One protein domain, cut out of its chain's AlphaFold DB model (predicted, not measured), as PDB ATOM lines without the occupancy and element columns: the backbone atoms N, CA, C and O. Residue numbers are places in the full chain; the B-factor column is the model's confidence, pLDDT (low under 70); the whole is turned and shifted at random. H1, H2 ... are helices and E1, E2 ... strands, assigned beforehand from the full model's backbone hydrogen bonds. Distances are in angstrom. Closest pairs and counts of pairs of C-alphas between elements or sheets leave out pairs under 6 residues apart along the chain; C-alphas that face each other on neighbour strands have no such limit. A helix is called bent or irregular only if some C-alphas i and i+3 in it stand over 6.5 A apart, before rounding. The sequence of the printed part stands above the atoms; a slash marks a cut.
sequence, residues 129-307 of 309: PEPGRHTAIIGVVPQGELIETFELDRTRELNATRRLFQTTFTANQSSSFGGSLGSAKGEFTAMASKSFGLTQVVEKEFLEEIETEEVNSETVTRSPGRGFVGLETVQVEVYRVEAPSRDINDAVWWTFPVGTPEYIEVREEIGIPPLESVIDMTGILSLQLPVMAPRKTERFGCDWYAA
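Overview. This is residues 129 to 307 of the 309 residues of an uncharacterized protein of Dinoroseobacter shibae (strain DSM 16493 / NCIMB 14021 / DFL 12) (UniProt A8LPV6). A strongly twisted, branched sheet of seven strands, with the long bent strand E4 running through it, has the helical hairpin H1 and H2 over one face, and H3 packs on H1. A small sheet of two strands, E2 and E3, lies near the first turns of H1, while the short helices H4 and H5 graze the large sheet. The printed part has 179 residues with five named helices and nine named strands, in the order E1 E2 H1 H2 H3 E3 E4 E5 E6 E7 H4 H5 E8 E9. The class is mixed, and in the large sheet E1 and E7 are parallel while the other neighbour pairs are antiparallel. The whole is compact, with a radius of gyration of the C-alphas of 16.6 A, and spans 48 by 41 by 27 A.

Arrangement. E1, residues 134 to 141, has E4, residues 228 to 241, on one side, N 136 and O 234 being 2.9 A apart. E7, residues 277 to 280, is on the other side, with N 137 and O 279 at 2.8 A. E2, residues 147 to 150, is the antiparallel neighbour of E3, residues 219 to 222, with N 149 and O 220 at 2.9 A. H1, residues 153 to 170, is on the large sheet at a height of 8.1 A, over E4 and only just over E1, where 3 of its C-alphas fall. It runs across the strands, at 64 degrees to E4 on the local plane. H2, residues 180 to 196, on the same face, touches H1 at a shallow tilt of 7 degrees, opposite ways; their closest C-alphas, of Phe 169 and Lys 185, are 7.2 A apart. H3, residues 203 to 215, touches residues 155 to 162 of H1 alone, closest at the C-alphas of Leu 158 and Ile 210, 6.2 A. E4 bends by 58 degrees at residue 235; on its side away from E1 it pairs with E6, residues 262 to 267, by N 231 and O 264, 2.8 A, and with E5, residues 252 to 257, by N 239 and O 254, 2.8 A. H4, residues 285 to 288, and H5, residues 290 to 295, touch only at the corner, closest at the C-alphas of Ser 286 and Ala 293, 5.0 A. E9, residues 302 to 306, pairs with E7 by N 280 and O 303, 2.8 A, and forms a hairpin with E8, residues 296 to 299, by N 297 and O 304, 2.8 A. Each O i to N i+4 pair is within hydrogen-bond range in H1, H2 and H3; H5 has 0 of 2, but 2 of 3 O i to N i+3 pairs, and H4 is too short for an O i to N i+4 pair.

Along the chain. E1 begins at C-alpha 134, (7.832, 11.372, -101.031), and is 20.3 A long. H1 is 25.2 A, H2 24.3 A, H3 18.9 A and E4 36.8 A long. E9 ends at C-alpha 306, (17.737, 13.456, -98.488).

Size, cuts and confidence. The two C-alphas farthest apart, of Arg 226 and Pro 244, are 49.3 A apart. The printed part has no cut, and no link is long. The pLDDT is under 70 in residues 171 to 179 and 199 to 202 and in residues 246 and 248.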
ATOM      1  N   PRO A 129       2.424  20.477-108.186       92.69
ATOM      2  CA  PRO A 129       2.960  19.256-107.603       92.69
ATOM      3  C   PRO A 129       4.488  19.284-107.675       92.69
ATOM      4  O   PRO A 129       5.069  19.610-108.715       92.69
ATOM      5  N   GLU A 130       5.139  18.923-106.577       92.31
ATOM      6  CA  GLU A 130       6.577  18.701-106.544       92.31
ATOM      7  C   GLU A 130       6.880  17.319-107.140       92.31
ATOM      8  O   GLU A 130       6.264  16.323-106.745       92.31
ATOM      9  N   PRO A 131       7.797  17.221-108.114       91.62
ATOM     10  CA  PRO A 131       8.124  15.949-108.731       91.62
ATOM     11  C   PRO A 131       8.920  15.053-107.778       91.62
ATOM     12  O   PRO A 131       9.912  15.472-107.186       91.62
ATOM     13  N   GLY A 132       8.558  13.773-107.743       90.25
ATOM     14  CA  GLY A 132       9.284  12.746-106.997       90.25
ATOM     15  C   GLY A 132       8.350  11.861-106.188       90.25
ATOM     16  O   GLY A 132       7.140  12.083-106.143       90.25
ATOM     17  N   ARG A 133       8.909  10.821-105.563       91.88
ATOM     18  CA  ARG A 133       8.196  10.033-104.557       91.88
ATOM     19  C   ARG A 133       8.608  10.510-103.178       91.88
ATOM     20  O   ARG A 133       9.792  10.508-102.837       91.88
ATOM     21  N   HIS A 134       7.618  10.891-102.384       94.00
ATOM     22  CA  HIS A 134       7.832  11.372-101.031       94.00
ATOM     23  C   HIS A 134       7.174  10.422-100.042       94.00
ATOM     24  O   HIS A 134       6.062   9.939-100.246       94.00
ATOM     25  N   THR A 135       7.873  10.150 -98.948       96.00
ATOM     26  CA  THR A 135       7.335   9.393 -97.819       96.00
ATOM     27  C   THR A 135       7.287  10.305 -96.606       96.00
ATOM     28  O   THR A 135       8.316  10.834 -96.186       96.00
ATOM     29  N   ALA A 136       6.100  10.490 -96.039       96.00
ATOM     30  CA  ALA A 136       5.938  11.208 -94.787       96.00
ATOM     31  C   ALA A 136       6.039  10.239 -93.607       96.00
ATOM     32  O   ALA A 136       5.397   9.190 -93.608       96.00
ATOM     33  N   ILE A 137       6.820  10.604 -92.594       96.31
ATOM     34  CA  ILE A 137       6.814   9.970 -91.277       96.31
ATOM     35  C   ILE A 137       5.769  10.696 -90.442       96.31
ATOM     36  O   ILE A 137       5.958  11.856 -90.079       96.31
ATOM     37  N   ILE A 138       4.662  10.016 -90.168       95.06
ATOM     38  CA  ILE A 138       3.497  10.560 -89.451       95.06
ATOM     39  C   ILE A 138       3.396  10.045 -88.009       95.06
ATOM     40  O   ILE A 138       2.502  10.446 -87.262       95.06
ATOM     41  N   GLY A 139       4.314   9.161 -87.617       95.06
ATOM     42  CA  GLY A 139       4.442   8.630 -86.269       95.06
ATOM     43  C   GLY A 139       5.830   8.041 -86.043       95.06
ATOM     44  O   GLY A 139       6.425   7.451 -86.947       95.06
ATOM     45  N   VAL A 140       6.345   8.206 -84.827       95.88
ATOM     46  CA  VAL A 140       7.602   7.608 -84.372       95.88
ATOM     47  C   VAL A 140       7.326   6.907 -83.051       95.88
ATOM     48  O   VAL A 140       6.802   7.521 -82.127       95.88
ATOM     49  N   VAL A 141       7.677   5.627 -82.976       95.81
ATOM     50  CA  VAL A 141       7.491   4.761 -81.810       95.81
ATOM     51  C   VAL A 141       8.871   4.410 -81.257       95.81
ATOM     52  O   VAL A 141       9.613   3.657 -81.900       95.81
ATOM     53  N   PRO A 142       9.254   4.974 -80.102       94.94
ATOM     54  CA  PRO A 142      10.493   4.639 -79.418       94.94
ATOM     55  C   PRO A 142      10.600   3.156 -79.061       94.94
ATOM     56  O   PRO A 142       9.611   2.433 -78.917       94.94
ATOM     57  N   GLN A 143      11.834   2.705 -78.857       93.19
ATOM     58  CA  GLN A 143      12.111   1.336 -78.452       93.19
ATOM     59  C   GLN A 143      11.385   0.973 -77.143       93.19
ATOM     60  O   GLN A 143      11.578   1.618 -76.112       93.19
ATOM     61  N   GLY A 144      10.626  -0.126 -77.158       89.31
ATOM     62  CA  GLY A 144       9.911  -0.631 -75.982       89.31
ATOM     63  C   GLY A 144       8.614   0.109 -75.644       89.31
ATOM     64  O   GLY A 144       7.987  -0.227 -74.640       89.31
ATOM     65  N   GLU A 145       8.208   1.084 -76.460       92.94
ATOM     66  CA  GLU A 145       6.883   1.688 -76.386       92.94
ATOM     67  C   GLU A 145       5.872   0.857 -77.188       92.94
ATOM     68  O   GLU A 145       6.193   0.300 -78.241       92.94
ATOM     69  N   LEU A 146       4.652   0.748 -76.662       89.19
ATOM     70  CA  LEU A 146       3.543   0.093 -77.347       89.19
ATOM     71  C   LEU A 146       2.768   1.143 -78.139       89.19
ATOM     72  O   LEU A 146       2.371   2.162 -77.580       89.19
ATOM     73  N   ILE A 147       2.508   0.863 -79.411       88.00
ATOM     74  CA  ILE A 147       1.569   1.624 -80.231       88.00
ATOM     75  C   ILE A 147       0.341   0.773 -80.521       88.00
ATOM     76  O   ILE A 147       0.458  -0.419 -80.801       88.00
ATOM     77  N   GLU A 148      -0.827   1.399 -80.490       84.25
ATOM     78  CA  GLU A 148      -2.059   0.848 -81.039       84.25
ATOM     79  C   GLU A 148      -2.252   1.416 -82.446       84.25
ATOM     80  O   GLU A 148      -2.293   2.631 -82.635       84.25
ATOM     81  N   THR A 149      -2.321   0.544 -83.450       80.44
ATOM     82  CA  THR A 149      -2.627   0.927 -84.831       80.44
ATOM     83  C   THR A 149      -3.940   0.300 -85.264       80.44
ATOM     84  O   THR A 149      -4.222  -0.844 -84.931       80.44
ATOM     85  N   PHE A 150      -4.759   1.026 -86.015       79.94
ATOM     86  CA  PHE A 150      -6.032   0.495 -86.509       79.94
ATOM     87  C   PHE A 150      -5.809  -0.646 -87.503       79.94
ATOM     88  O   PHE A 150      -4.790  -0.646 -88.184       79.94
ATOM     89  N   GLU A 151      -6.715  -1.614 -87.624       79.62
ATOM     90  CA  GLU A 151      -6.653  -2.655 -88.663       79.62
ATOM     91  C   GLU A 151      -7.207  -2.188 -90.005       79.62
ATOM     92  O   GLU A 151      -6.666  -2.556 -91.045       79.62
ATOM     93  N   LEU A 152      -8.258  -1.366 -89.980       86.19
ATOM     94  CA  LEU A 152      -8.970  -0.932 -91.177       86.19
ATOM     95  C   LEU A 152      -8.169   0.120 -91.952       86.19
ATOM     96  O   LEU A 152      -7.860   1.192 -91.426       86.19
ATOM     97  N   ASP A 153      -7.900  -0.165 -93.229       88.56
ATOM     98  CA  ASP A 153      -7.120   0.713 -94.112       88.56
ATOM     99  C   ASP A 153      -7.740   2.114 -94.227       88.56
ATOM    100  O   ASP A 153      -7.028   3.109 -94.103       88.56
ATOM    101  N   ARG A 154      -9.076   2.210 -94.339       86.94
ATOM    102  CA  ARG A 154      -9.795   3.497 -94.398       86.94
ATOM    103  C   ARG A 154      -9.535   4.361 -93.162       86.94
ATOM    104  O   ARG A 154      -9.212   5.538 -93.294       86.94
ATOM    105  N   THR A 155      -9.613   3.775 -91.967       86.06
ATOM    106  CA  THR A 155      -9.369   4.488 -90.705       86.06
ATOM    107  C   THR A 155      -7.914   4.947 -90.605       86.06
ATOM    108  O   THR A 155      -7.650   6.068 -90.169       86.06
ATOM    109  N   ARG A 156      -6.955   4.131 -91.071       87.56
ATOM    110  CA  ARG A 156      -5.543   4.540 -91.151       87.56
ATOM    111  C   ARG A 156      -5.350   5.723 -92.098       87.56
ATOM    112  O   ARG A 156      -4.682   6.686 -91.731       87.56
ATOM    113  N   GLU A 157      -5.936   5.677 -93.291       90.56
ATOM    114  CA  GLU A 157      -5.849   6.760 -94.281       90.56
ATOM    115  C   GLU A 157      -6.467   8.065 -93.763       90.56
ATOM    116  O   GLU A 157      -5.868   9.138 -93.895       90.56
ATOM    117  N   LEU A 158      -7.622   7.977 -93.106       88.31
ATOM    118  CA  LEU A 158      -8.293   9.100 -92.459       88.31
ATOM    119  C   LEU A 158      -7.446   9.711 -91.334       88.31
ATOM    120  O   LEU A 158      -7.249  10.930 -91.299       88.31
ATOM    121  N   ASN A 159      -6.881   8.883 -90.449       87.56
ATOM    122  CA  ASN A 159      -6.019   9.358 -89.364       87.56
ATOM    123  C   ASN A 159      -4.725   9.990 -89.909       87.56
ATOM    124  O   ASN A 159      -4.335  11.076 -89.477       87.56
ATOM    125  N   ALA A 160      -4.101   9.386 -90.922       89.69
ATOM    126  CA  ALA A 160      -2.943   9.969 -91.595       89.69
ATOM    127  C   ALA A 160      -3.265  11.321 -92.234       89.69
ATOM    128  O   ALA A 160      -2.525  12.285 -92.034       89.69
ATOM    129  N   THR A 161      -4.398  11.425 -92.931       90.44
ATOM    130  CA  THR A 161      -4.875  12.690 -93.502       90.44
ATOM    131  C   THR A 161      -5.057  13.745 -92.412       90.44
ATOM    132  O   THR A 161      -4.580  14.869 -92.563       90.44
ATOM    133  N   ARG A 162      -5.675  13.388 -91.278       89.56
ATOM    134  CA  ARG A 162      -5.830  14.280 -90.118       89.56
ATOM    135  C   ARG A 162      -4.487  14.773 -89.588       89.56
ATOM    136  O   ARG A 162      -4.334  15.975 -89.380       89.56
ATOM    137  N   ARG A 163      -3.520  13.878 -89.366       89.81
ATOM    138  CA  ARG A 163      -2.192  14.251 -88.849       89.81
ATOM    139  C   ARG A 163      -1.456  15.164 -89.819       89.81
ATOM    140  O   ARG A 163      -0.946  16.196 -89.398       89.81
ATOM    141  N   LEU A 164      -1.458  14.833 -91.112       88.62
ATOM    142  CA  LEU A 164      -0.843  15.668 -92.145       88.62
ATOM    143  C   LEU A 164      -1.484  17.058 -92.180       88.62
ATOM    144  O   LEU A 164      -0.769  18.055 -92.139       88.62
ATOM    145  N   PHE A 165      -2.815  17.137 -92.146       88.81
ATOM    146  CA  PHE A 165      -3.530  18.408 -92.058       88.81
ATOM    147  C   PHE A 165      -3.108  19.216 -90.824       88.81
ATOM    148  O   PHE A 165      -2.745  20.388 -90.930       88.81
ATOM    149  N   GLN A 166      -3.128  18.594 -89.644       88.00
ATOM    150  CA  GLN A 166      -2.789  19.265 -88.394       88.00
ATOM    151  C   GLN A 166      -1.343  19.760 -88.399       88.00
ATOM    152  O   GLN A 166      -1.121  20.932 -88.097       88.00
ATOM    153  N   THR A 167      -0.376  18.931 -88.793       85.62
ATOM    154  CA  THR A 167       1.033  19.331 -88.870       85.62
ATOM    155  C   THR A 167       1.226  20.457 -89.885       85.62
ATOM    156  O   THR A 167       1.793  21.494 -89.543       85.62
ATOM    157  N   THR A 168       0.707  20.312 -91.107       83.31
ATOM    158  CA  THR A 168       0.898  21.301 -92.175       83.31
ATOM    159  C   THR A 168       0.227  22.639 -91.862       83.31
ATOM    160  O   THR A 168       0.818  23.691 -92.100       83.31
ATOM    161  N   PHE A 169      -0.995  22.648 -91.329       83.00
ATOM    162  CA  PHE A 169      -1.764  23.888 -91.186       83.00
ATOM    163  C   PHE A 169      -1.724  24.490 -89.780       83.00
ATOM    164  O   PHE A 169      -1.944  25.693 -89.656       83.00
ATOM    165  N   THR A 170      -1.401  23.729 -88.729       81.31
ATOM    166  CA  THR A 170      -1.217  24.292 -87.375       81.31
ATOM    167  C   THR A 170       0.154  24.942 -87.230       81.31
ATOM    168  O   THR A 170       0.240  26.046 -86.695       81.31
ATOM    169  N   ALA A 171       1.213  24.327 -87.776       66.94
ATOM    170  CA  ALA A 171       2.563  24.904 -87.754       66.94
ATOM    171  C   ALA A 171       2.628  26.277 -88.453       66.94
ATOM    172  O   ALA A 171       3.406  27.146 -88.067       66.94
ATOM    173  N   ASN A 172       1.757  26.498 -89.440       63.53
ATOM    174  CA  ASN A 172       1.711  27.719 -90.241       63.53
ATOM    175  C   ASN A 172       0.720  28.784 -89.727       63.53
ATOM    176  O   ASN A 172       0.652  29.869 -90.301       63.53
ATOM    177  N   GLN A 173      -0.032  28.532 -88.647       63.31
ATOM    178  CA  GLN A 173      -0.949  29.536 -88.076       63.31
ATOM    179  C   GLN A 173      -0.229  30.690 -87.363       63.31
ATOM    180  O   GLN A 173      -0.807  31.764 -87.199       63.31
ATOM    181  N   SER A 174       1.024  30.501 -86.940       57.94
ATOM    182  CA  SER A 174       1.793  31.534 -86.233       57.94
ATOM    183  C   SER A 174       2.385  32.615 -87.144       57.94
ATOM    184  O   SER A 174       2.898  33.616 -86.644       57.94
ATOM    185  N   SER A 175       2.332  32.439 -88.462       55.72
ATOM    186  CA  SER A 175       2.942  33.333 -89.444       55.72
ATOM    187  C   SER A 175       1.878  33.965 -90.348       55.72
ATOM    188  O   SER A 175       0.837  33.391 -90.648       55.72
ATOM    189  N   SER A 176       2.110  35.208 -90.764       56.38
ATOM    190  CA  SER A 176       1.165  36.100 -91.455       56.38
ATOM    191  C   SER A 176       0.805  35.699 -92.906       56.38
ATOM    192  O   SER A 176       0.549  36.564 -93.743       56.38
ATOM    193  N   PHE A 177       0.742  34.405 -93.230       56.94
ATOM    194  CA  PHE A 177       0.519  33.848 -94.577       56.94
ATOM    195  C   PHE A 177      -0.958  33.764 -94.999       56.94
ATOM    196  O   PHE A 177      -1.376  32.817 -95.668       56.94
ATOM    197  N   GLY A 178      -1.777  34.757 -94.642       61.16
ATOM    198  CA  GLY A 178      -3.241  34.663 -94.754       61.16
ATOM    199  C   GLY A 178      -3.788  34.355 -96.158       61.16
ATOM    200  O   GLY A 178      -4.862  33.777 -96.276       61.16
ATOM    201  N   GLY A 179      -3.057  34.703 -97.224       69.75
ATOM    202  CA  GLY A 179      -3.458  34.400 -98.601       69.75
ATOM    203  C   GLY A 179      -3.182  32.949 -99.007       69.75
ATOM    204  O   GLY A 179      -4.109  32.177 -99.229       69.75
ATOM    205  N   SER A 180      -1.903  32.583 -99.126       76.00
ATOM    206  CA  SER A 180      -1.483  31.291 -99.694       76.00
ATOM    207  C   SER A 180      -1.862  30.094 -98.831       76.00
ATOM    208  O   SER A 180      -2.199  29.041 -99.371       76.00
ATOM    209  N   LEU A 181      -1.902  30.267 -97.504       81.25
ATOM    210  CA  LEU A 181      -2.364  29.221 -96.594       81.25
ATOM    211  C   LEU A 181      -3.842  28.878 -96.832       81.25
ATOM    212  O   LEU A 181      -4.229  27.717 -96.730       81.25
ATOM    213  N   GLY A 182      -4.658  29.873 -97.201       81.00
ATOM    214  CA  GLY A 182      -6.066  29.677 -97.539       81.00
ATOM    215  C   GLY A 182      -6.264  28.820 -98.790       81.00
ATOM    216  O   GLY A 182      -7.117  27.936 -98.775       81.00
ATOM    217  N   SER A 183      -5.451  29.031 -99.837       80.50
ATOM    218  CA  SER A 183      -5.490  28.189-101.047       80.50
ATOM    219  C   SER A 183      -5.098  26.756-100.722       80.50
ATOM    220  O   SER A 183      -5.886  25.846-100.952       80.50
ATOM    221  N   ALA A 184      -3.933  26.568-100.089       86.38
ATOM    222  CA  ALA A 184      -3.428  25.250 -99.716       86.38
ATOM    223  C   ALA A 184      -4.433  24.478 -98.844       86.38
ATOM    224  O   ALA A 184      -4.733  23.319 -99.118       86.38
ATOM    225  N   LYS A 185      -5.022  25.136 -97.836       85.88
ATOM    226  CA  LYS A 185      -6.049  24.530 -96.980       85.88
ATOM    227  C   LYS A 185      -7.307  24.166 -97.771       85.88
ATOM    228  O   LYS A 185      -7.869  23.092 -97.566       85.88
ATOM    229  N   GLY A 186      -7.755  25.040 -98.671       82.25
ATOM    230  CA  GLY A 186      -8.915  24.785 -99.522       82.25
ATOM    231  C   GLY A 186      -8.697  23.628-100.503       82.25
ATOM    232  O   GLY A 186      -9.573  22.776-100.638       82.25
ATOM    233  N   GLU A 187      -7.522  23.549-101.132       86.44
ATOM    234  CA  GLU A 187      -7.137  22.429-101.998       86.44
ATOM    235  C   GLU A 187      -7.051  21.115-101.234       86.44
ATOM    236  O   GLU A 187      -7.662  20.134-101.657       86.44
ATOM    237  N   PHE A 188      -6.369  21.116-100.085       88.38
ATOM    238  CA  PHE A 188      -6.285  19.951 -99.214       88.38
ATOM    239  C   PHE A 188      -7.683  19.452 -98.845       88.38
ATOM    240  O   PHE A 188      -7.981  18.268 -98.974       88.38
ATOM    241  N   THR A 189      -8.566  20.358 -98.417       83.38
ATOM    242  CA  THR A 189      -9.918  19.980 -97.982       83.38
ATOM    243  C   THR A 189     -10.742  19.433 -99.148       83.38
ATOM    244  O   THR A 189     -11.479  18.465 -98.973       83.38
ATOM    245  N   ALA A 190     -10.588  19.989-100.354       81.06
ATOM    246  CA  ALA A 190     -11.226  19.458-101.554       81.06
ATOM    247  C   ALA A 190     -10.710  18.049-101.908       81.06
ATOM    248  O   ALA A 190     -11.513  17.169-102.219       81.06
ATOM    249  N   MET A 191      -9.396  17.810-101.818       86.81
ATOM    250  CA  MET A 191      -8.808  16.483-102.049       86.81
ATOM    251  C   MET A 191      -9.249  15.463-101.000       86.81
ATOM    252  O   MET A 191      -9.608  14.342-101.358       86.81
ATOM    253  N   ALA A 192      -9.293  15.852 -99.723       85.81
ATOM    254  CA  ALA A 192      -9.787  15.004 -98.642       85.81
ATOM    255  C   ALA A 192     -11.266  14.653 -98.853       85.81
ATOM    256  O   ALA A 192     -11.631  13.481 -98.838       85.81
ATOM    257  N   SER A 193     -12.105  15.653 -99.146       82.06
ATOM    258  CA  SER A 193     -13.540  15.440 -99.378       82.06
ATOM    259  C   SER A 193     -13.782  14.456-100.516       82.06
ATOM    260  O   SER A 193     -14.573  13.526-100.377       82.06
ATOM    261  N   LYS A 194     -13.038  14.604-101.616       81.94
ATOM    262  CA  LYS A 194     -13.097  13.685-102.752       81.94
ATOM    263  C   LYS A 194     -12.626  12.272-102.389       81.94
ATOM    264  O   LYS A 194     -13.303  11.308-102.722       81.94
ATOM    265  N   SER A 195     -11.480  12.150-101.718       84.88
ATOM    266  CA  SER A 195     -10.865  10.849-101.413       84.88
ATOM    267  C   SER A 195     -11.713  10.017-100.452       84.88
ATOM    268  O   SER A 195     -11.788   8.800-100.594       84.88
ATOM    269  N   PHE A 196     -12.395  10.673 -99.511       83.62
ATOM    270  CA  PHE A 196     -13.168  10.004 -98.462       83.62
ATOM    271  C   PHE A 196     -14.688  10.063 -98.662       83.62
ATOM    272  O   PHE A 196     -15.423   9.487 -97.856       83.62
ATOM    273  N   GLY A 197     -15.162  10.715 -99.731       80.44
ATOM    274  CA  GLY A 197     -16.588  10.858-100.043       80.44
ATOM    275  C   GLY A 197     -17.342  11.763 -99.066       80.44
ATOM    276  O   GLY A 197     -18.511  11.513 -98.776       80.44
ATOM    277  N   LEU A 198     -16.680  12.787 -98.524       79.50
ATOM    278  CA  LEU A 198     -17.259  13.675 -97.515       79.50
ATOM    279  C   LEU A 198     -18.134  14.729 -98.186       79.50
ATOM    280  O   LEU A 198     -17.730  15.385 -99.148       79.50
ATOM    281  N   THR A 199     -19.343  14.904 -97.660       64.88
ATOM    282  CA  THR A 199     -20.356  15.790 -98.246       64.88
ATOM    283  C   THR A 199     -20.130  17.264 -97.946       64.88
ATOM    284  O   THR A 199     -20.624  18.108 -98.696       64.88
ATOM    285  N   GLN A 200     -19.384  17.598 -96.887       62.41
ATOM    286  CA  GLN A 200     -19.052  18.984 -96.576       62.41
ATOM    287  C   GLN A 200     -17.557  19.222 -96.422       62.41
ATOM    288  O   GLN A 200     -16.791  18.406 -95.920       62.41
ATOM    289  N   VAL A 201     -17.180  20.436 -96.809       59.66
ATOM    290  CA  VAL A 201     -15.818  20.977 -96.794       59.66
ATOM    291  C   VAL A 201     -15.480  21.565 -95.409       59.66
ATOM    292  O   VAL A 201     -14.546  22.352 -95.265       59.66
ATOM    293  N   VAL A 202     -16.266  21.260 -94.368       64.69
ATOM    294  CA  VAL A 202     -16.047  21.825 -93.033       64.69
ATOM    295  C   VAL A 202     -15.125  20.896 -92.255       64.69
ATOM    296  O   VAL A 202     -15.469  19.755 -91.973       64.69
ATOM    297  N   GLU A 203     -13.968  21.427 -91.859       72.62
ATOM    298  CA  GLU A 203     -12.956  20.769 -91.014       72.62
ATOM    299  C   GLU A 203     -13.566  19.991 -89.841       72.62
ATOM    300  O   GLU A 203     -13.114  18.903 -89.507       72.62
ATOM    301  N   LYS A 204     -14.630  20.532 -89.248       78.56
ATOM    302  CA  LYS A 204     -15.350  19.896 -88.151       78.56
ATOM    303  C   LYS A 204     -16.002  18.564 -88.551       78.56
ATOM    304  O   LYS A 204     -15.820  17.598 -87.829       78.56
ATOM    305  N   GLU A 205     -16.723  18.504 -89.670       75.25
ATOM    306  CA  GLU A 205     -17.387  17.261 -90.100       75.25
ATOM    307  C   GLU A 205     -16.367  16.196 -90.496       75.25
ATOM    308  O   GLU A 205     -16.540  15.026 -90.178       75.25
ATOM    309  N   PHE A 206     -15.258  16.615 -91.114       74.44
ATOM    310  CA  PHE A 206     -14.131  15.722 -91.366       74.44
ATOM    311  C   PHE A 206     -13.615  15.095 -90.066       74.44
ATOM    312  O   PHE A 206     -13.451  13.881 -89.993       74.44
ATOM    313  N   LEU A 207     -13.397  15.907 -89.029       78.88
ATOM    314  CA  LEU A 207     -12.939  15.417 -87.728       78.88
ATOM    315  C   LEU A 207     -13.980  14.517 -87.039       78.88
ATOM    316  O   LEU A 207     -13.592  13.519 -86.442       78.88
ATOM    317  N   GLU A 208     -15.273  14.826 -87.150       84.62
ATOM    318  CA  GLU A 208     -16.359  14.011 -86.578       84.62
ATOM    319  C   GLU A 208     -16.488  12.637 -87.260       84.62
ATOM    320  O   GLU A 208     -16.683  11.629 -86.576       84.62
ATOM    321  N   GLU A 209     -16.338  12.568 -88.587       81.31
ATOM    322  CA  GLU A 209     -16.341  11.296 -89.323       81.31
ATOM    323  C   GLU A 209     -15.145  10.428 -88.913       81.31
ATOM    324  O   GLU A 209     -15.306   9.238 -88.640       81.31
ATOM    325  N   ILE A 210     -13.957  11.034 -88.778       76.50
ATOM    326  CA  ILE A 210     -12.755  10.340 -88.294       76.50
ATOM    327  C   ILE A 210     -12.994   9.753 -86.902       76.50
ATOM    328  O   ILE A 210     -12.743   8.572 -86.688       76.50
ATOM    329  N   GLU A 211     -13.504  10.554 -85.964       83.50
ATOM    330  CA  GLU A 211     -13.782  10.095 -84.598       83.50
ATOM    331  C   GLU A 211     -14.811   8.956 -84.579       83.50
ATOM    332  O   GLU A 211     -14.676   8.000 -83.811       83.50
ATOM    333  N   THR A 212     -15.815   9.016 -85.456       85.62
ATOM    334  CA  THR A 212     -16.835   7.969 -85.578       85.62
ATOM    335  C   THR A 212     -16.253   6.665 -86.125       85.62
ATOM    336  O   THR A 212     -16.594   5.585 -85.633       85.62
ATOM    337  N   GLU A 213     -15.367   6.726 -87.120       81.19
ATOM    338  CA  GLU A 213     -14.709   5.533 -87.659       81.19
ATOM    339  C   GLU A 213     -13.694   4.925 -86.686       81.19
ATOM    340  O   GLU A 213     -13.647   3.701 -86.551       81.19
ATOM    341  N   GLU A 214     -12.932   5.754 -85.966       79.19
ATOM    342  CA  GLU A 214     -11.936   5.299 -84.984       79.19
ATOM    343  C   GLU A 214     -12.574   4.409 -83.907       79.19
ATOM    344  O   GLU A 214     -12.058   3.330 -83.614       79.19
ATOM    345  N   VAL A 215     -13.744   4.794 -83.384       81.69
ATOM    346  CA  VAL A 215     -14.475   4.031 -82.351       81.69
ATOM    347  C   VAL A 215     -14.874   2.624 -82.816       81.69
ATOM    348  O   VAL A 215     -15.023   1.722 -81.992       81.69
ATOM    349  N   ASN A 216     -15.045   2.419 -84.122       78.75
ATOM    350  CA  ASN A 216     -15.538   1.163 -84.690       78.75
ATOM    351  C   ASN A 216     -14.426   0.242 -85.211       78.75
ATOM    352  O   ASN A 216     -14.722  -0.803 -85.792       78.75
ATOM    353  N   SER A 217     -13.163   0.623 -85.038       81.25
ATOM    354  CA  SER A 217     -12.027  -0.077 -85.633       81.25
ATOM    355  C   SER A 217     -11.290  -0.965 -84.626       81.25
ATOM    356  O   SER A 217     -11.162  -0.638 -83.447       81.25
ATOM    357  N   GLU A 218     -10.805  -2.121 -85.090       85.81
ATOM    358  CA  GLU A 218      -9.945  -2.993 -84.287       85.81
ATOM    359  C   GLU A 218      -8.526  -2.418 -84.221       85.81
ATOM    360  O   GLU A 218      -8.024  -1.866 -85.201       85.81
ATOM    361  N   THR A 219      -7.871  -2.543 -83.066       85.75
ATOM    362  CA  THR A 219      -6.513  -2.039 -82.835       85.75
ATOM    363  C   THR A 219      -5.516  -3.184 -82.692       85.75
ATOM    364  O   THR A 219      -5.718  -4.103 -81.899       85.75
ATOM    365  N   VAL A 220      -4.388  -3.087 -83.386       87.38
ATOM    366  CA  VAL A 220      -3.233  -3.971 -83.250       87.38
ATOM    367  C   VAL A 220      -2.186  -3.276 -82.408       87.38
ATOM    368  O   VAL A 220      -1.721  -2.187 -82.743       87.38
ATOM    369  N   THR A 221      -1.753  -3.938 -81.342       89.69
ATOM    370  CA  THR A 221      -0.625  -3.458 -80.550       89.69
ATOM    371  C   THR A 221       0.694  -3.889 -81.186       89.69
ATOM    372  O   THR A 221       0.901  -5.071 -81.472       89.69
ATOM    373  N   ARG A 222       1.615  -2.946 -81.382       91.38
ATOM    374  CA  ARG A 222       2.984  -3.204 -81.853       91.38
ATOM    375  C   ARG A 222       3.994  -2.577 -80.897       91.38
ATOM    376  O   ARG A 222       3.698  -1.570 -80.271       91.38
ATOM    377  N   SER A 223       5.180  -3.166 -80.792       93.38
ATOM    378  CA  SER A 223       6.322  -2.577 -80.085       93.38
ATOM    379  C   SER A 223       7.580  -2.838 -80.899       93.38
ATOM    380  O   SER A 223       7.826  -4.003 -81.223       93.38
ATOM    381  N   PRO A 224       8.410  -1.816 -81.159       94.94
ATOM    382  CA  PRO A 224       9.705  -2.017 -81.786       94.94
ATOM    383  C   PRO A 224      10.585  -2.947 -80.948       94.94
ATOM    384  O   PRO A 224      10.609  -2.862 -79.712       94.94
ATOM    385  N   GLY A 225      11.331  -3.824 -81.622       94.31
ATOM    386  CA  GLY A 225      12.359  -4.645 -80.985       94.31
ATOM    387  C   GLY A 225      13.519  -3.815 -80.417       94.31
ATOM    388  O   GLY A 225      13.700  -2.643 -80.729       94.31
ATOM    389  N   ARG A 226      14.367  -4.430 -79.583       95.94
ATOM    390  CA  ARG A 226      15.556  -3.753 -79.031       95.94
ATOM    391  C   ARG A 226      16.518  -3.307 -80.144       95.94
ATOM    392  O   ARG A 226      16.924  -4.142 -80.949       95.94
ATOM    393  N   GLY A 227      16.939  -2.040 -80.124       95.62
ATOM    394  CA  GLY A 227      17.779  -1.411 -81.151       95.62
ATOM    395  C   GLY A 227      17.015  -0.988 -82.411       95.62
ATOM    396  O   GLY A 227      17.642  -0.712 -83.440       95.62
ATOM    397  N   PHE A 228      15.682  -0.985 -82.353       96.44
ATOM    398  CA  PHE A 228      14.808  -0.538 -83.429       96.44
ATOM    399  C   PHE A 228      13.906   0.600 -82.958       96.44
ATOM    400  O   PHE A 228      13.441   0.626 -81.820       96.44
ATOM    401  N   VAL A 229      13.607   1.489 -83.897       96.62
ATOM    402  CA  VAL A 229      12.561   2.505 -83.802       96.62
ATOM    403  C   VAL A 229      11.460   2.114 -84.778       96.62
ATOM    404  O   VAL A 229      11.736   1.776 -85.933       96.62
ATOM    405  N   GLY A 230      10.217   2.135 -84.314       96.38
ATOM    406  CA  GLY A 230       9.052   1.952 -85.170       96.38
ATOM    407  C   GLY A 230       8.710   3.265 -85.854       96.38
ATOM    408  O   GLY A 230       8.673   4.305 -85.202       96.38
ATOM    409  N   LEU A 231       8.461   3.237 -87.155       95.88
ATOM    410  CA  LEU A 231       8.029   4.401 -87.919       95.88
ATOM    411  C   LEU A 231       6.690   4.099 -88.571       95.88
ATOM    412  O   LEU A 231       6.529   3.059 -89.204       95.88
ATOM    413  N   GLU A 232       5.755   5.031 -88.443       95.31
ATOM    414  CA  GLU A 232       4.527   5.040 -89.224       95.31
ATOM    415  C   GLU A 232       4.736   5.955 -90.430       95.31
ATOM    416  O   GLU A 232       5.038   7.145 -90.287       95.31
ATOM    417  N   THR A 233       4.631   5.378 -91.622       95.38
ATOM    418  CA  THR A 233       5.017   6.016 -92.880       95.38
ATOM    419  C   THR A 233       3.869   5.994 -93.868       95.38
ATOM    420  O   THR A 233       3.111   5.033 -93.903       95.38
ATOM    421  N   VAL A 234       3.735   7.028 -94.690       95.88
ATOM    422  CA  VAL A 234       2.714   7.082 -95.739       95.88
ATOM    423  C   VAL A 234       3.297   7.721 -96.993       95.88
ATOM    424  O   VAL A 234       4.067   8.681 -96.909       95.88
ATOM    425  N   GLN A 235       2.970   7.171 -98.164       96.31
ATOM    426  CA  GLN A 235       3.315   7.816 -99.431       96.31
ATOM    427  C   GLN A 235       2.495   9.094 -99.572       96.31
ATOM    428  O   GLN A 235       1.278   9.075 -99.377       96.31
ATOM    429  N   VAL A 236       3.156  10.198 -99.907       95.56
ATOM    430  CA  VAL A 236       2.507  11.501-100.055       95.56
ATOM    431  C   VAL A 236       2.843  12.136-101.392       95.56
ATOM    432  O   VAL A 236       3.953  12.002-101.910       95.56
ATOM    433  N   GLU A 237       1.885  12.884-101.918       95.00
ATOM    434  CA  GLU A 237       2.150  13.922-102.901       95.00
ATOM    435  C   GLU A 237       2.465  15.222-102.172       95.00
ATOM    436  O   GLU A 237       1.855  15.548-101.149       95.00
ATOM    437  N   VAL A 238       3.442  15.957-102.691       93.69
ATOM    438  CA  VAL A 238       3.858  17.244-102.147       93.69
ATOM    439  C   VAL A 238       3.436  18.325-103.124       93.69
ATOM    440  O   VAL A 238       3.631  18.206-104.329       93.69
ATOM    441  N   TYR A 239       2.872  19.392-102.587       93.38
ATOM    442  CA  TYR A 239       2.305  20.490-103.340       93.38
ATOM    443  C   TYR A 239       2.910  21.807-102.883       93.38
ATOM    444  O   TYR A 239       3.158  22.016-101.694       93.38
ATOM    445  N   ARG A 240       3.109  22.714-103.838       91.75
ATOM    446  CA  ARG A 240       3.659  24.047-103.625       91.75
ATOM    447  C   ARG A 240       2.696  25.108-104.140       91.75
ATOM    448  O   ARG A 240       2.396  25.156-105.328       91.75
ATOM    449  N   VAL A 241       2.285  26.019-103.268       88.25
ATOM    450  CA  VAL A 241       1.583  27.253-103.632       88.25
ATOM    451  C   VAL A 241       2.602  28.382-103.662       88.25
ATOM    452  O   VAL A 241       3.239  28.681-102.647       88.25
ATOM    453  N   GLU A 242       2.765  29.027-104.815       84.56
ATOM    454  CA  GLU A 242       3.588  30.232-104.898       84.56
ATOM    455  C   GLU A 242       2.952  31.357-104.071       84.56
ATOM    456  O   GLU A 242       1.744  31.610-104.123       84.56
ATOM    457  N   ALA A 243       3.762  32.022-103.250       75.44
ATOM    458  CA  ALA A 243       3.309  33.228-102.583       75.44
ATOM    459  C   ALA A 243       3.144  34.362-103.603       75.44
ATOM    460  O   ALA A 243       3.895  34.436-104.575       75.44
ATOM    461  N   PRO A 244       2.224  35.310-103.362       70.81
ATOM    462  CA  PRO A 244       2.182  36.553-104.127       70.81
ATOM    463  C   PRO A 244       3.486  37.363-104.027       70.81
ATOM    464  O   PRO A 244       3.749  38.223-104.870       70.81
ATOM    465  N   SER A 245       4.291  37.140-102.981       72.75
ATOM    466  CA  SER A 245       5.608  37.753-102.841       72.75
ATOM    467  C   SER A 245       6.619  37.061-103.763       72.75
ATOM    468  O   SER A 245       6.555  35.867-104.032       72.75
ATOM    469  N   ARG A 246       7.602  37.823-104.255       64.62
ATOM    470  CA  ARG A 246       8.707  37.272-105.061       64.62
ATOM    471  C   ARG A 246       9.736  36.494-104.232       64.62
ATOM    472  O   ARG A 246      10.750  36.082-104.791       64.62
ATOM    473  N   ASP A 247       9.526  36.348-102.926       72.69
ATOM    474  CA  ASP A 247      10.439  35.589-102.084       72.69
ATOM    475  C   ASP A 247      10.073  34.106-102.160       72.69
ATOM    476  O   ASP A 247       8.984  33.686-101.780       72.69
ATOM    477  N   ILE A 248      10.998  33.296-102.673       65.12
ATOM    478  CA  ILE A 248      10.821  31.846-102.770       65.12
ATOM    479  C   ILE A 248      10.614  31.192-101.397       65.12
ATOM    480  O   ILE A 248      10.006  30.125-101.319       65.12
ATOM    481  N   ASN A 249      11.082  31.841-100.329       70.56
ATOM    482  CA  ASN A 249      10.930  31.360 -98.961       70.56
ATOM    483  C   ASN A 249       9.494  31.501 -98.431       70.56
ATOM    484  O   ASN A 249       9.174  30.882 -97.420       70.56
ATOM    485  N   ASP A 250       8.627  32.252 -99.119       75.44
ATOM    486  CA  ASP A 250       7.234  32.462 -98.706       75.44
ATOM    487  C   ASP A 250       6.261  31.428 -99.296       75.44
ATOM    488  O   ASP A 250       5.070  31.444 -98.975       75.44
ATOM    489  N   ALA A 251       6.733  30.535-100.173       82.62
ATOM    490  CA  ALA A 251       5.887  29.498-100.753       82.62
ATOM    491  C   ALA A 251       5.287  28.605 -99.655       82.62
ATOM    492  O   ALA A 251       5.988  28.157 -98.747       82.62
ATOM    493  N   VAL A 252       3.989  28.313 -99.765       84.94
ATOM    494  CA  VAL A 252       3.308  27.390 -98.850       84.94
ATOM    495  C   VAL A 252       3.390  25.998 -99.442       84.94
ATOM    496  O   VAL A 252       2.971  25.776-100.575       84.94
ATOM    497  N   TRP A 253       3.909  25.065 -98.657       88.38
ATOM    498  CA  TRP A 253       3.985  23.666 -99.037       88.38
ATOM    499  C   TRP A 253       3.000  22.872 -98.211       88.38
ATOM    500  O   TRP A 253       2.813  23.131 -97.022       88.38
ATOM    501  N   TRP A 254       2.363  21.911 -98.850       91.19
ATOM    502  CA  TRP A 254       1.449  21.005 -98.189       91.19
ATOM    503  C   TRP A 254       1.581  19.619 -98.793       91.19
ATOM    504  O   TRP A 254       2.155  19.440 -99.866       91.19
ATOM    505  N   THR A 255       1.114  18.622 -98.056       93.06
ATOM    506  CA  THR A 255       1.228  17.223 -98.464       93.06
ATOM    507  C   THR A 255      -0.135  16.565 -98.411       93.06
ATOM    508  O   THR A 255      -0.970  16.954 -97.594       93.06
ATOM    509  N   PHE A 256      -0.363  15.591 -99.282       93.25
ATOM    510  CA  PHE A 256      -1.586  14.800 -99.300       93.25
ATOM    511  C   PHE A 256      -1.233  13.311 -99.347       93.25
ATOM    512  O   PHE A 256      -0.387  12.929-100.160       93.25
ATOM    513  N   PRO A 257      -1.821  12.460 -98.489       94.56
ATOM    514  CA  PRO A 257      -1.540  11.032 -98.515       94.56
ATOM    515  C   PRO A 257      -2.160  10.389 -99.758       94.56
ATOM    516  O   PRO A 257      -3.319  10.628-100.080       94.56
ATOM    517  N   VAL A 258      -1.384   9.550-100.444       94.06
ATOM    518  CA  VAL A 258      -1.812   8.820-101.654       94.06
ATOM    519  C   VAL A 258      -1.747   7.301-101.489       94.06
ATOM    520  O   VAL A 258      -1.809   6.553-102.462       94.06
ATOM    521  N   GLY A 259      -1.613   6.832-100.251       92.19
ATOM    522  CA  GLY A 259      -1.629   5.415 -99.921       92.19
ATOM    523  C   GLY A 259      -1.940   5.175 -98.452       92.19
ATOM    524  O   GLY A 259      -2.030   6.109 -97.653       92.19
ATOM    525  N   THR A 260      -2.077   3.903 -98.105       93.50
ATOM    526  CA  THR A 260      -2.325   3.478 -96.732       93.50
ATOM    527  C   THR A 260      -1.047   3.601 -95.896       93.50
ATOM    528  O   THR A 260       0.031   3.229 -96.368       93.50
ATOM    529  N   PRO A 261      -1.130   4.106 -94.655       94.62
ATOM    530  CA  PRO A 261      -0.002   4.102 -93.738       94.62
ATOM    531  C   PRO A 261       0.548   2.701 -93.457       94.62
ATOM    532  O   PRO A 261      -0.197   1.760 -93.178       94.62
ATOM    533  N   GLU A 262       1.871   2.594 -93.455       94.31
ATOM    534  CA  GLU A 262       2.625   1.387 -93.151       94.31
ATOM    535  C   GLU A 262       3.487   1.590 -91.904       94.31
ATOM    536  O   GLU A 262       4.129   2.627 -91.731       94.31
ATOM    537  N   TYR A 263       3.550   0.563 -91.058       93.56
ATOM    538  CA  TYR A 263       4.482   0.520 -89.936       93.56
ATOM    539  C   TYR A 263       5.729  -0.267 -90.332       93.56
ATOM    540  O   TYR A 263       5.632  -1.448 -90.684       93.56
ATOM    541  N   ILE A 264       6.890   0.365 -90.212       94.69
ATOM    542  CA  ILE A 264       8.194  -0.247 -90.470       94.69
ATOM    543  C   ILE A 264       9.077  -0.156 -89.226       94.69
ATOM    544  O   ILE A 264       9.013   0.811 -88.472       94.69
ATOM    545  N   GLU A 265       9.935  -1.152 -89.023       95.62
ATOM    546  CA  GLU A 265      10.960  -1.108 -87.980       95.62
ATOM    547  C   GLU A 265      12.314  -0.786 -88.591       95.62
ATOM    548  O   GLU A 265      12.775  -1.443 -89.528       95.62
ATOM    549  N   VAL A 266      12.968   0.223 -88.031       95.44
ATOM    550  CA  VAL A 266      14.235   0.738 -88.529       95.44
ATOM    551  C   VAL A 266      15.294   0.601 -87.451       95.44
ATOM    552  O   VAL A 266      15.079   0.986 -86.306       95.44
ATOM    553  N   ARG A 267      16.458   0.055 -87.812       95.44
ATOM    554  CA  ARG A 267      17.596  -0.037 -86.890       95.44
ATOM    555  C   ARG A 267      18.160   1.349 -86.614       95.44
ATOM    556  O   ARG A 267      18.502   2.057 -87.561       95.44
ATOM    557  N   GLU A 268      18.352   1.675 -85.338       92.62
ATOM    558  CA  GLU A 268      18.874   2.978 -84.892       92.62
ATOM    559  C   GLU A 268      20.199   3.359 -85.565       92.62
ATOM    560  O   GLU A 268      20.409   4.508 -85.950       92.62
ATOM    561  N   GLU A 269      21.075   2.373 -85.759       93.31
ATOM    562  CA  GLU A 269      22.421   2.557 -86.311       93.31
ATOM    563  C   GLU A 269      22.446   2.726 -87.837       93.31
ATOM    564  O   GLU A 269      23.384   3.307 -88.378       93.31
ATOM    565  N   ILE A 270      21.440   2.193 -88.540       91.00
ATOM    566  CA  ILE A 270      21.378   2.209 -90.011       91.00
ATOM    567  C   ILE A 270      20.554   3.406 -90.490       91.00
ATOM    568  O   ILE A 270      20.891   4.039 -91.491       91.00
ATOM    569  N   GLY A 271      19.490   3.733 -89.755       89.25
ATOM    570  CA  GLY A 271      18.504   4.713 -90.176       89.25
ATOM    571  C   GLY A 271      17.611   4.172 -91.285       89.25
ATOM    572  O   GLY A 271      17.603   2.977 -91.594       89.25
ATOM    573  N   ILE A 272      16.809   5.063 -91.859       88.50
ATOM    574  CA  ILE A 272      15.805   4.686 -92.852       88.50
ATOM    575  C   ILE A 272      16.529   4.212 -94.125       88.50
ATOM    576  O   ILE A 272      17.424   4.938 -94.589       88.50
ATOM    577  N   PRO A 273      16.159   3.038 -94.693       83.75
ATOM    578  CA  PRO A 273      16.646   2.584 -95.995       83.75
ATOM    579  C   PRO A 273      16.548   3.699 -97.044       83.75
ATOM    580  O   PRO A 273      15.765   4.632 -96.857       83.75
ATOM    581  N   PRO A 274      17.321   3.646 -98.142       75.38
ATOM    582  CA  PRO A 274      17.319   4.703 -99.146       75.38
ATOM    583  C   PRO A 274      15.919   4.880 -99.755       75.38
ATOM    584  O   PRO A 274      15.520   4.165-100.669       75.38
ATOM    585  N   LEU A 275      15.179   5.841 -99.209       73.81
ATOM    586  CA  LEU A 275      13.978   6.429 -99.776       73.81
ATOM    587  C   LEU A 275      14.398   7.696-100.519       73.81
ATOM    588  O   LEU A 275      15.297   8.409-100.065       73.81
ATOM    589  N   GLU A 276      13.759   7.964-101.657       78.56
ATOM    590  CA  GLU A 276      14.078   9.110-102.521       78.56
ATOM    591  C   GLU A 276      13.970  10.441-101.756       78.56
ATOM    592  O   GLU A 276      14.851  11.296-101.862       78.56
ATOM    593  N   SER A 277      12.930  10.588-100.927       89.75
ATOM    594  CA  SER A 277      12.702  11.759-100.081       89.75
ATOM    595  C   SER A 277      11.844  11.400 -98.865       89.75
ATOM    596  O   SER A 277      10.762  10.827 -99.013       89.75
ATOM    597  N   VAL A 278      12.320  11.740 -97.662       94.69
ATOM    598  CA  VAL A 278      11.579  11.537 -96.407       94.69
ATOM    599  C   VAL A 278      11.238  12.879 -95.775       94.69
ATOM    600  O   VAL A 278      12.117  13.729 -95.626       94.69
ATOM    601  N   ILE A 279       9.980  13.042 -95.374       95.19
ATOM    602  CA  ILE A 279       9.461  14.224 -94.685       95.19
ATOM    603  C   ILE A 279       9.064  13.797 -93.274       95.19
ATOM    604  O   ILE A 279       8.181  12.964 -93.106       95.19
ATOM    605  N   ASP A 280       9.710  14.335 -92.249       95.38
ATOM    606  CA  ASP A 280       9.326  14.102 -90.861       95.38
ATOM    607  C   ASP A 280       8.277  15.124 -90.430       95.38
ATOM    608  O   ASP A 280       8.565  16.311 -90.261       95.38
ATOM    609  N   MET A 281       7.055  14.626 -90.242       93.25
ATOM    610  CA  MET A 281       5.899  15.398 -89.790       93.25
ATOM    611  C   MET A 281       5.757  15.384 -88.260       93.25
ATOM    612  O   MET A 281       4.833  15.992 -87.723       93.25
ATOM    613  N   THR A 282       6.651  14.680 -87.557       93.31
ATOM    614  CA  THR A 282       6.646  14.533 -86.094       93.31
ATOM    615  C   THR A 282       7.606  15.500 -85.404       93.31
ATOM    616  O   THR A 282       7.419  15.819 -84.231       93.31
ATOM    617  N   GLY A 283       8.649  15.949 -86.109       92.94
ATOM    618  CA  GLY A 283       9.703  16.821 -85.582       92.94
ATOM    619  C   GLY A 283      10.633  16.149 -84.565       92.94
ATOM    620  O   GLY A 283      11.500  16.810 -83.991       92.94
ATOM    621  N   ILE A 284      10.467  14.845 -84.320       95.00
ATOM    622  CA  ILE A 284      11.247  14.079 -83.339       95.00
ATOM    623  C   ILE A 284      12.047  12.939 -83.973       95.00
ATOM    624  O   ILE A 284      12.734  12.211 -83.252       95.00
ATOM    625  N   LEU A 285      12.027  12.775 -85.301       95.06
ATOM    626  CA  LEU A 285      12.713  11.660 -85.957       95.06
ATOM    627  C   LEU A 285      14.215  11.676 -85.684       95.06
ATOM    628  O   LEU A 285      14.782  10.652 -85.322       95.06
ATOM    629  N   SER A 286      14.861  12.836 -85.806       95.44
ATOM    630  CA  SER A 286      16.304  12.970 -85.553       95.44
ATOM    631  C   SER A 286      16.700  12.741 -84.089       95.44
ATOM    632  O   SER A 286      17.856  12.419 -83.822       95.44
ATOM    633  N   LEU A 287      15.756  12.864 -83.149       95.31
ATOM    634  CA  LEU A 287      15.979  12.537 -81.741       95.31
ATOM    635  C   LEU A 287      15.994  11.018 -81.522       95.31
ATOM    636  O   LEU A 287      16.826  10.523 -80.767       95.31
ATOM    637  N   GLN A 288      15.093  10.293 -82.190       95.94
ATOM    638  CA  GLN A 288      14.961   8.835 -82.061       95.94
ATOM    639  C   GLN A 288      15.913   8.067 -82.991       95.94
ATOM    640  O   GLN A 288      16.364   6.978 -82.662       95.94
ATOM    641  N   LEU A 289      16.276   8.652 -84.135       95.12
ATOM    642  CA  LEU A 289      17.246   8.126 -85.096       95.12
ATOM    643  C   LEU A 289      18.374   9.147 -85.328       95.12
ATOM    644  O   LEU A 289      18.405   9.800 -86.377       95.12
ATOM    645  N   PRO A 290      19.348   9.281 -84.405       95.69
ATOM    646  CA  PRO A 290      20.416  10.280 -84.510       95.69
ATOM    647  C   PRO A 290      21.242  10.200 -85.801       95.69
ATOM    648  O   PRO A 290      21.729  11.219 -86.288       95.69
ATOM    649  N   VAL A 291      21.351   9.011 -86.408       94.19
ATOM    650  CA  VAL A 291      22.015   8.803 -87.709       94.19
ATOM    651  C   VAL A 291      21.372   9.608 -88.850       94.19
ATOM    652  O   VAL A 291      22.019   9.893 -89.857       94.19
ATOM    653  N   MET A 292      20.110  10.024 -88.694       93.94
ATOM    654  CA  MET A 292      19.394  10.853 -89.661       93.94
ATOM    655  C   MET A 292      19.723  12.345 -89.522       93.94
ATOM    656  O   MET A 292      19.582  13.081 -90.497       93.94
ATOM    657  N   ALA A 293      20.194  12.812 -88.359       94.69
ATOM    658  CA  ALA A 293      20.399  14.238 -88.088       94.69
ATOM    659  C   ALA A 293      21.314  14.957 -89.106       94.69
ATOM    660  O   ALA A 293      20.948  16.048 -89.541       94.69
ATOM    661  N   PRO A 294      22.436  14.373 -89.584       93.88
ATOM    662  CA  PRO A 294      23.275  15.021 -90.598       93.88
ATOM    663  C   PRO A 294      22.597  15.199 -91.968       93.88
ATOM    664  O   PRO A 294      23.086  15.968 -92.791       93.88
ATOM    665  N   ARG A 295      21.500  14.474 -92.232       91.56
ATOM    666  CA  ARG A 295      20.730  14.516 -93.490       91.56
ATOM    667  C   ARG A 295      19.556  15.497 -93.428       91.56
ATOM    668  O   ARG A 295      18.913  15.712 -94.455       91.56
ATOM    669  N   LYS A 296      19.260  16.045 -92.243       94.38
ATOM    670  CA  LYS A 296      18.133  16.944 -91.999       94.38
ATOM    671  C   LYS A 296      18.361  18.279 -92.701       94.38
ATOM    672  O   LYS A 296      19.353  18.966 -92.466       94.38
ATOM    673  N   THR A 297      17.388  18.672 -93.506       92.81
ATOM    674  CA  THR A 297      17.219  20.034 -94.003       92.81
ATOM    675  C   THR A 297      15.839  20.506 -93.596       92.81
ATOM    676  O   THR A 297      14.853  19.832 -93.870       92.81
ATOM    677  N   GLU A 298      15.759  21.644 -92.926       89.31
ATOM    678  CA  GLU A 298      14.466  22.223 -92.588       89.31
ATOM    679  C   GLU A 298      13.895  22.905 -93.830       89.31
ATOM    680  O   GLU A 298      14.563  23.726 -94.466       89.31
ATOM    681  N   ARG A 299      12.671  22.534 -94.205       84.50
ATOM    682  CA  ARG A 299      11.929  23.198 -95.273       84.50
ATOM    683  C   ARG A 299      10.472  23.318 -94.855       84.50
ATOM    684  O   ARG A 299       9.809  22.316 -94.603       84.50
ATOM    685  N   PHE A 300       9.979  24.556 -94.820       73.50
ATOM    686  CA  PHE A 300       8.549  24.853 -94.648       73.50
ATOM    687  C   PHE A 300       7.979  24.342 -93.314       73.50
ATOM    688  O   PHE A 300       6.877  23.800 -93.260       73.50
ATOM    689  N   GLY A 301       8.764  24.474 -92.240       77.06
ATOM    690  CA  GLY A 301       8.384  24.023 -90.897       77.06
ATOM    691  C   GLY A 301       8.374  22.502 -90.716       77.06
ATOM    692  O   GLY A 301       7.922  22.028 -89.680       77.06
ATOM    693  N   CYS A 302       8.859  21.744 -91.705       85.44
ATOM    694  CA  CYS A 302       9.020  20.295 -91.636       85.44
ATOM    695  C   CYS A 302      10.485  19.909 -91.873       85.44
ATOM    696  O   CYS A 302      11.238  20.604 -92.567       85.44
ATOM    697  N   ASP A 303      10.881  18.759 -91.339       92.44
ATOM    698  CA  ASP A 303      12.231  18.235 -91.502       92.44
ATOM    699  C   ASP A 303      12.296  17.305 -92.717       92.44
ATOM    700  O   ASP A 303      11.652  16.260 -92.760       92.44
ATOM    701  N   TRP A 304      13.103  17.662 -93.707       93.62
ATOM    702  CA  TRP A 304      13.341  16.862 -94.905       93.62
ATOM    703  C   TRP A 304      14.660  16.115 -94.792       93.62
ATOM    704  O   TRP A 304      15.678  16.701 -94.424       93.62
ATOM    705  N   TYR A 305      14.674  14.847 -95.188       92.56
ATOM    706  CA  TYR A 305      15.873  14.017 -95.197       92.56
ATOM    707  C   TYR A 305      16.138  13.515 -96.616       92.56
ATOM    708  O   TYR A 305      15.332  12.789 -97.201       92.56
ATOM    709  N   ALA A 306      17.286  13.911 -97.173       86.06
ATOM    710  CA  ALA A 306      17.737  13.456 -98.488       86.06
ATOM    711  C   ALA A 306      18.147  11.976 -98.451       86.06
ATOM    712  O   ALA A 306      18.608  11.497 -97.409       86.06
ATOM    713  N   ALA A 307      18.023  11.259 -99.572       79.38
ATOM    714  CA  ALA A 307      18.517   9.887 -99.728       79.38
ATOM    715  C   ALA A 307      20.015   9.765 -99.369       79.38
ATOM    716  O   ALA A 307      20.776  10.723 -99.521       79.38
TER     717      ALA A 307